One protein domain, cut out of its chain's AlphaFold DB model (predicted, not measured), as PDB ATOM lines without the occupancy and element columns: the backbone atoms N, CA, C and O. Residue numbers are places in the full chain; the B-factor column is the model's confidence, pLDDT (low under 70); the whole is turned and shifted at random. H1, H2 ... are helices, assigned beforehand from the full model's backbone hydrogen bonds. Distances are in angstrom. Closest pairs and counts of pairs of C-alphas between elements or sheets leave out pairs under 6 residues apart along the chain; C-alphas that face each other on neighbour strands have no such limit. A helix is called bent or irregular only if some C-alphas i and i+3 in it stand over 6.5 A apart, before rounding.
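Overview. This is residues 222 to 274 of the 275 residues of the protein "C2H2-type domain-containing protein" of Capsella rubella (UniProt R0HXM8). What shape does the printed part take? A looped stretch, residues 222 to 232, folds beside the short helix H1, and the long helix H2 meets H1 near their linked ends in an open V. Residues 256 to 274, mostly in H2, stick out as a free arm that makes much of the length. What is it built of? The printed part has 53 residues, with two named helices in the order H1, H2 and no named strand; its class is all helix. How spread out is it? It is extended and elongated, with a radius of gyration of the C-alphas of 15.7 A and spans of 45 by 28 by 16 A.

Arrangement. How do the helices stand to each other? H1, residues 233 to 245, and H2, residues 249 to 272, are close but not clearly touching: their closest C-alphas, those of Tyr 244 and Lys 252, are 7.8 A apart. Their lines stand at a steep tilt of 65 degrees, and they run opposite ways. What do the backbones show? O i to N i+4 pairs are within hydrogen-bond range in 7 of 9 cases in H1 and 16 of 20 in H2.

Along the chain. Where is H1? It runs 18.7 A from C-alpha 233 at (-13.677, -31.032, -16.560) to C-alpha 245. Where is H2? It runs 35.1 A from C-alpha 249 to C-alpha 272 at (-23.321, -64.615, -2.470). Is it bent? It is neither bent nor irregular, but only just: C-alphas 259 and 262 are 6.2 A apart.

Size, cuts and confidence. How far does it reach? The two C-alphas farthest apart, those of Asp 231 and Ser 274, are 45.1 A apart. Is the printed part continuous? It has no cut, and the link from H1 to H2 is tight. Where is confidence low? Residue 262 and residues 264 to 274 are under 70; the mean pLDDT of the printed part is 84.4.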
ATOM      1  N   THR A 222     -14.694 -29.756  -8.181       92.38
ATOM      2  CA  THR A 222     -13.876 -29.425  -7.003       92.38
ATOM      3  C   THR A 222     -12.803 -30.485  -6.779       92.38
ATOM      4  O   THR A 222     -13.102 -31.678  -6.749       92.38
ATOM      5  N   CYS A 223     -11.544 -30.065  -6.643       91.38
ATOM      6  CA  CYS A 223     -10.439 -30.944  -6.291       91.38
ATOM      7  C   CYS A 223     -10.495 -31.303  -4.807       91.38
ATOM      8  O   CYS A 223     -10.330 -30.420  -3.979       91.38
ATOM      9  N   PRO A 224     -10.625 -32.584  -4.446       86.50
ATOM     10  CA  PRO A 224     -10.706 -33.000  -3.046       86.50
ATOM     11  C   PRO A 224      -9.374 -32.887  -2.283       86.50
ATOM     12  O   PRO A 224      -9.363 -32.957  -1.062       86.50
ATOM     13  N   LYS A 225      -8.235 -32.720  -2.976       88.69
ATOM     14  CA  LYS A 225      -6.916 -32.578  -2.330       88.69
ATOM     15  C   LYS A 225      -6.620 -31.149  -1.877       88.69
ATOM     16  O   LYS A 225      -5.968 -30.952  -0.863       88.69
ATOM     17  N   CYS A 226      -7.039 -30.159  -2.663       93.44
ATOM     18  CA  CYS A 226      -6.728 -28.748  -2.415       93.44
ATOM     19  C   CYS A 226      -7.965 -27.842  -2.387       93.44
ATOM     20  O   CYS A 226      -7.821 -26.630  -2.286       93.44
ATOM     21  N   ASN A 227      -9.165 -28.414  -2.505       91.56
ATOM     22  CA  ASN A 227     -10.460 -27.727  -2.529       91.56
ATOM     23  C   ASN A 227     -10.605 -26.649  -3.614       91.56
ATOM     24  O   ASN A 227     -11.518 -25.830  -3.566       91.56
ATOM     25  N   ASN A 228      -9.744 -26.673  -4.636       94.38
ATOM     26  CA  ASN A 228      -9.844 -25.772  -5.777       94.38
ATOM     27  C   ASN A 228     -11.011 -26.160  -6.683       94.38
ATOM     28  O   ASN A 228     -11.201 -27.332  -7.006       94.38
ATOM     29  N   VAL A 229     -11.754 -25.154  -7.126       94.19
ATOM     30  CA  VAL A 229     -12.962 -25.296  -7.932       94.19
ATOM     31  C   VAL A 229     -12.647 -24.940  -9.388       94.19
ATOM     32  O   VAL A 229     -11.992 -23.936  -9.658       94.19
ATOM     33  N   PHE A 230     -13.088 -25.766 -10.335       93.12
ATOM     34  CA  PHE A 230     -12.803 -25.628 -11.763       93.12
ATOM     35  C   PHE A 230     -14.095 -25.603 -12.581       93.12
ATOM     36  O   PHE A 230     -14.948 -26.473 -12.432       93.12
ATOM     37  N   ASP A 231     -14.202 -24.667 -13.521       90.94
ATOM     38  CA  ASP A 231     -15.410 -24.517 -14.352       90.94
ATOM     39  C   ASP A 231     -15.563 -25.633 -15.394       90.94
ATOM     40  O   ASP A 231     -16.660 -25.912 -15.874       90.94
ATOM     41  N   THR A 232     -14.452 -26.270 -15.778       90.88
ATOM     42  CA  THR A 232     -14.432 -27.302 -16.816       90.88
ATOM     43  C   THR A 232     -13.743 -28.574 -16.343       90.88
ATOM     44  O   THR A 232     -12.734 -28.549 -15.631       90.88
ATOM     45  N   SER A 233     -14.252 -29.710 -16.822       89.94
ATOM     46  CA  SER A 233     -13.677 -31.032 -16.560       89.94
ATOM     47  C   SER A 233     -12.249 -31.157 -17.086       89.94
ATOM     48  O   SER A 233     -11.431 -31.851 -16.493       89.94
ATOM     49  N   GLN A 234     -11.926 -30.464 -18.180       93.25
ATOM     50  CA  GLN A 234     -10.593 -30.461 -18.785       93.25
ATOM     51  C   GLN A 234      -9.559 -29.798 -17.867       93.25
ATOM     52  O   GLN A 234      -8.507 -30.387 -17.618       93.25
ATOM     53  N   LYS A 235      -9.870 -28.611 -17.317       95.62
ATOM     54  CA  LYS A 235      -8.995 -27.926 -16.348       95.62
ATOM     55  C   LYS A 235      -8.814 -28.774 -15.093       95.62
ATOM     56  O   LYS A 235      -7.690 -28.950 -14.632       95.62
ATOM     57  N   PHE A 236      -9.903 -29.357 -14.597       94.12
ATOM     58  CA  PHE A 236      -9.874 -30.274 -13.462       94.12
ATOM     59  C   PHE A 236      -8.993 -31.508 -13.719       94.12
ATOM     60  O   PHE A 236      -8.149 -31.853 -12.895       94.12
ATOM     61  N   ALA A 237      -9.134 -32.157 -14.878       93.06
ATOM     62  CA  ALA A 237      -8.335 -33.325 -15.237       93.06
ATOM     63  C   ALA A 237      -6.842 -32.983 -15.337       93.06
ATOM     64  O   ALA A 237      -6.015 -33.697 -14.772       93.06
ATOM     65  N   ALA A 238      -6.499 -31.871 -15.997       95.88
ATOM     66  CA  ALA A 238      -5.123 -31.386 -16.082       95.88
ATOM     67  C   ALA A 238      -4.546 -31.062 -14.694       95.88
ATOM     68  O   ALA A 238      -3.408 -31.420 -14.395       95.88
ATOM     69  N   HIS A 239      -5.349 -30.449 -13.825       95.69
ATOM     70  CA  HIS A 239      -4.975 -30.180 -12.443       95.69
ATOM     71  C   HIS A 239      -4.704 -31.470 -11.653       95.69
ATOM     72  O   HIS A 239      -3.681 -31.579 -10.987       95.69
ATOM     73  N   MET A 240      -5.542 -32.501 -11.780       93.50
ATOM     74  CA  MET A 240      -5.315 -33.776 -11.089       93.50
ATOM     75  C   MET A 240      -4.004 -34.465 -11.493       93.50
ATOM     76  O   MET A 240      -3.403 -35.169 -10.680       93.50
ATOM     77  N   LEU A 241      -3.521 -34.242 -12.720       92.62
ATOM     78  CA  LEU A 241      -2.221 -34.760 -13.156       92.62
ATOM     79  C   LEU A 241      -1.053 -34.151 -12.370       92.62
ATOM     80  O   LEU A 241      -0.059 -34.848 -12.158       92.62
ATOM     81  N   SER A 242      -1.157 -32.898 -11.909       95.25
ATOM     82  CA  SER A 242      -0.099 -32.286 -11.093       95.25
ATOM     83  C   SER A 242       0.020 -32.992  -9.744       95.25
ATOM     84  O   SER A 242       1.122 -33.372  -9.352       95.25
ATOM     85  N   HIS A 243      -1.117 -33.302  -9.111       93.62
ATOM     86  CA  HIS A 243      -1.158 -34.090  -7.884       93.62
ATOM     87  C   HIS A 243      -0.576 -35.491  -8.062       93.62
ATOM     88  O   HIS A 243       0.080 -35.984  -7.152       93.62
ATOM     89  N   TYR A 244      -0.783 -36.140  -9.213       88.88
ATOM     90  CA  TYR A 244      -0.193 -37.457  -9.475       88.88
ATOM     91  C   TYR A 244       1.313 -37.405  -9.726       88.88
ATOM     92  O   TYR A 244       2.006 -38.383  -9.454       88.88
ATOM     93  N   LYS A 245       1.826 -36.291 -10.255       92.25
ATOM     94  CA  LYS A 245       3.261 -36.119 -10.497       92.25
ATOM     95  C   LYS A 245       4.033 -35.904  -9.194       92.25
ATOM     96  O   LYS A 245       5.172 -36.348  -9.103       92.25
ATOM     97  N   SER A 246       3.414 -35.255  -8.208       92.88
ATOM     98  CA  SER A 246       3.991 -35.015  -6.880       92.88
ATOM     99  C   SER A 246       3.595 -36.063  -5.828       92.88
ATOM    100  O   SER A 246       3.872 -35.871  -4.650       92.88
ATOM    101  N   GLU A 247       2.897 -37.132  -6.220       91.19
ATOM    102  CA  GLU A 247       2.377 -38.158  -5.309       91.19
ATOM    103  C   GLU A 247       3.518 -39.019  -4.742       91.19
ATOM    104  O   GLU A 247       4.358 -39.520  -5.498       91.19
ATOM    105  N   ASN A 248       3.536 -39.237  -3.422       93.44
ATOM    106  CA  ASN A 248       4.490 -40.160  -2.803       93.44
ATOM    107  C   ASN A 248       4.177 -41.618  -3.211       93.44
ATOM    108  O   ASN A 248       3.038 -41.964  -3.536       93.44
ATOM    109  N   ILE A 249       5.176 -42.501  -3.157       91.44
ATOM    110  CA  ILE A 249       5.057 -43.931  -3.484       91.44
ATOM    111  C   ILE A 249       3.939 -44.591  -2.664       91.44
ATOM    112  O   ILE A 249       3.150 -45.363  -3.212       91.44
ATOM    113  N   GLU A 250       3.820 -44.249  -1.383       90.12
ATOM    114  CA  GLU A 250       2.773 -44.763  -0.495       90.12
ATOM    115  C   GLU A 250       1.368 -44.330  -0.921       90.12
ATOM    116  O   GLU A 250       0.438 -45.138  -0.957       90.12
ATOM    117  N   GLU A 251       1.204 -43.062  -1.295       88.25
ATOM    118  CA  GLU A 251      -0.071 -42.521  -1.758       88.25
ATOM    119  C   GLU A 251      -0.465 -43.133  -3.110       88.25
ATOM    120  O   GLU A 251      -1.608 -43.561  -3.303       88.25
ATOM    121  N   LYS A 252       0.513 -43.325  -4.001       88.81
ATOM    122  CA  LYS A 252       0.335 -44.051  -5.262       88.81
ATOM    123  C   LYS A 252      -0.082 -45.506  -5.028       88.81
ATOM    124  O   LYS A 252      -0.973 -46.006  -5.723       88.81
ATOM    125  N   ALA A 253       0.523 -46.187  -4.054       88.50
ATOM    126  CA  ALA A 253       0.163 -47.552  -3.676       88.50
ATOM    127  C   ALA A 253      -1.260 -47.620  -3.096       88.50
ATOM    128  O   ALA A 253      -2.051 -48.471  -3.507       88.50
ATOM    129  N   ARG A 254      -1.625 -46.679  -2.217       86.25
ATOM    130  CA  ARG A 254      -2.979 -46.538  -1.659       86.25
ATOM    131  C   ARG A 254      -4.026 -46.327  -2.755       86.25
ATOM    132  O   ARG A 254      -5.012 -47.063  -2.797       86.25
ATOM    133  N   ARG A 255      -3.775 -45.434  -3.716       85.50
ATOM    134  CA  ARG A 255      -4.659 -45.216  -4.877       85.50
ATOM    135  C   ARG A 255      -4.809 -46.467  -5.746       85.50
ATOM    136  O   ARG A 255      -5.908 -46.768  -6.221       85.50
ATOM    137  N   LEU A 256      -3.729 -47.224  -5.955       85.88
ATOM    138  CA  LEU A 256      -3.781 -48.480  -6.708       85.88
ATOM    139  C   LEU A 256      -4.612 -49.545  -5.976       85.88
ATOM    140  O   LEU A 256      -5.440 -50.207  -6.610       85.88
ATOM    141  N   ARG A 257      -4.451 -49.663  -4.651       86.56
ATOM    142  CA  ARG A 257      -5.271 -50.545  -3.804       86.56
ATOM    143  C   ARG A 257      -6.748 -50.158  -3.866       86.56
ATOM    144  O   ARG A 257      -7.572 -51.022  -4.158       86.56
ATOM    145  N   ALA A 258      -7.083 -48.876  -3.725       83.56
ATOM    146  CA  ALA A 258      -8.462 -48.384  -3.827       83.56
ATOM    147  C   ALA A 258      -9.096 -48.678  -5.202       83.56
ATOM    148  O   ALA A 258     -10.245 -49.123  -5.297       83.56
ATOM    149  N   ARG A 259      -8.334 -48.518  -6.298       82.44
ATOM    150  CA  ARG A 259      -8.803 -48.864  -7.655       82.44
ATOM    151  C   ARG A 259      -9.089 -50.360  -7.808       82.44
ATOM    152  O   ARG A 259     -10.039 -50.730  -8.503       82.44
ATOM    153  N   ASN A 260      -8.273 -51.201  -7.177       84.75
ATOM    154  CA  ASN A 260      -8.391 -52.654  -7.248       84.75
ATOM    155  C   ASN A 260      -9.459 -53.219  -6.303       84.75
ATOM    156  O   ASN A 260     -10.158 -54.145  -6.713       84.75
ATOM    157  N   LYS A 261      -9.665 -52.641  -5.109       82.62
ATOM    158  CA  LYS A 261     -10.676 -53.083  -4.123       82.62
ATOM    159  C   LYS A 261     -12.054 -53.256  -4.776       82.62
ATOM    160  O   LYS A 261     -12.673 -54.311  -4.666       82.62
ATOM    161  N   ASN A 262     -12.461 -52.306  -5.620       68.69
ATOM    162  CA  ASN A 262     -13.756 -52.369  -6.312       68.69
ATOM    163  C   ASN A 262     -13.859 -53.457  -7.392       68.69
ATOM    164  O   ASN A 262     -14.971 -53.786  -7.804       68.69
ATOM    165  N   ARG A 263     -12.744 -53.996  -7.894       74.56
ATOM    166  CA  ARG A 263     -12.772 -55.118  -8.847       74.56
ATOM    167  C   ARG A 263     -13.017 -56.436  -8.125       74.56
ATOM    168  O   ARG A 263     -13.833 -57.227  -8.582       74.56
ATOM    169  N   TYR A 264     -12.366 -56.632  -6.982       65.44
ATOM    170  CA  TYR A 264     -12.472 -57.871  -6.215       65.44
ATOM    171  C   TYR A 264     -13.763 -57.945  -5.390       65.44
ATOM    172  O   TYR A 264     -14.392 -58.999  -5.359       65.44
ATOM    173  N   CYS A 265     -14.245 -56.828  -4.828       65.38
ATOM    174  CA  CYS A 265     -15.524 -56.815  -4.103       65.38
ATOM    175  C   CYS A 265     -16.727 -57.165  -4.999       65.38
ATOM    176  O   CYS A 265     -17.667 -57.813  -4.548       65.38
ATOM    177  N   LYS A 266     -16.706 -56.800  -6.288       63.03
ATOM    178  CA  LYS A 266     -17.803 -57.152  -7.207       63.03
ATOM    179  C   LYS A 266     -17.927 -58.666  -7.398       63.03
ATOM    180  O   LYS A 266     -19.040 -59.178  -7.377       63.03
ATOM    181  N   LEU A 267     -16.800 -59.371  -7.493       62.16
ATOM    182  CA  LEU A 267     -16.764 -60.825  -7.683       62.16
ATOM    183  C   LEU A 267     -17.304 -61.590  -6.468       62.16
ATOM    184  O   LEU A 267     -18.020 -62.580  -6.622       62.16
ATOM    185  N   THR A 268     -17.013 -61.119  -5.255       64.94
ATOM    186  CA  THR A 268     -17.485 -61.777  -4.028       64.94
ATOM    187  C   THR A 268     -18.974 -61.529  -3.775       64.94
ATOM    188  O   THR A 268     -19.674 -62.426  -3.305       64.94
ATOM    189  N   THR A 269     -19.498 -60.353  -4.145       63.06
ATOM    190  CA  THR A 269     -20.941 -60.060  -4.034       63.06
ATOM    191  C   THR A 269     -21.800 -60.838  -5.031       63.06
ATOM    192  O   THR A 269     -22.896 -61.264  -4.668       63.06
ATOM    193  N   SER A 270     -21.308 -61.096  -6.249       62.22
ATOM    194  CA  SER A 270     -22.020 -61.943  -7.216       62.22
ATOM    195  C   SER A 270     -22.088 -63.407  -6.784       62.22
ATOM    196  O   SER A 270     -23.068 -64.071  -7.089       62.22
ATOM    197  N   LEU A 271     -21.098 -63.902  -6.032       68.88
ATOM    198  CA  LEU A 271     -21.081 -65.287  -5.554       68.88
ATOM    199  C   LEU A 271     -22.087 -65.535  -4.415       68.88
ATOM    200  O   LEU A 271     -22.615 -66.634  -4.282       68.88
ATOM    201  N   LYS A 272     -22.375 -64.512  -3.597       67.50
ATOM    202  CA  LYS A 272     -23.321 -64.615  -2.470       67.50
ATOM    203  C   LYS A 272     -24.797 -64.562  -2.878       67.50
ATOM    204  O   LYS A 272     -25.632 -64.976  -2.089       67.50
ATOM    205  N   ARG A 273     -25.129 -64.059  -4.073       60.97
ATOM    206  CA  ARG A 273     -26.518 -63.963  -4.572       60.97
ATOM    207  C   ARG A 273     -27.020 -65.217  -5.298       60.97
ATOM    208  O   ARG A 273     -28.173 -65.239  -5.704       60.97
ATOM    209  N   SER A 274     -26.174 -66.229  -5.465       60.53
ATOM    210  CA  SER A 274     -26.484 -67.452  -6.220       60.53
ATOM    211  C   SER A 274     -26.861 -68.650  -5.334       60.53
ATOM    212  O   SER A 274     -26.773 -69.786  -5.791       60.53
TER     213      SER A 274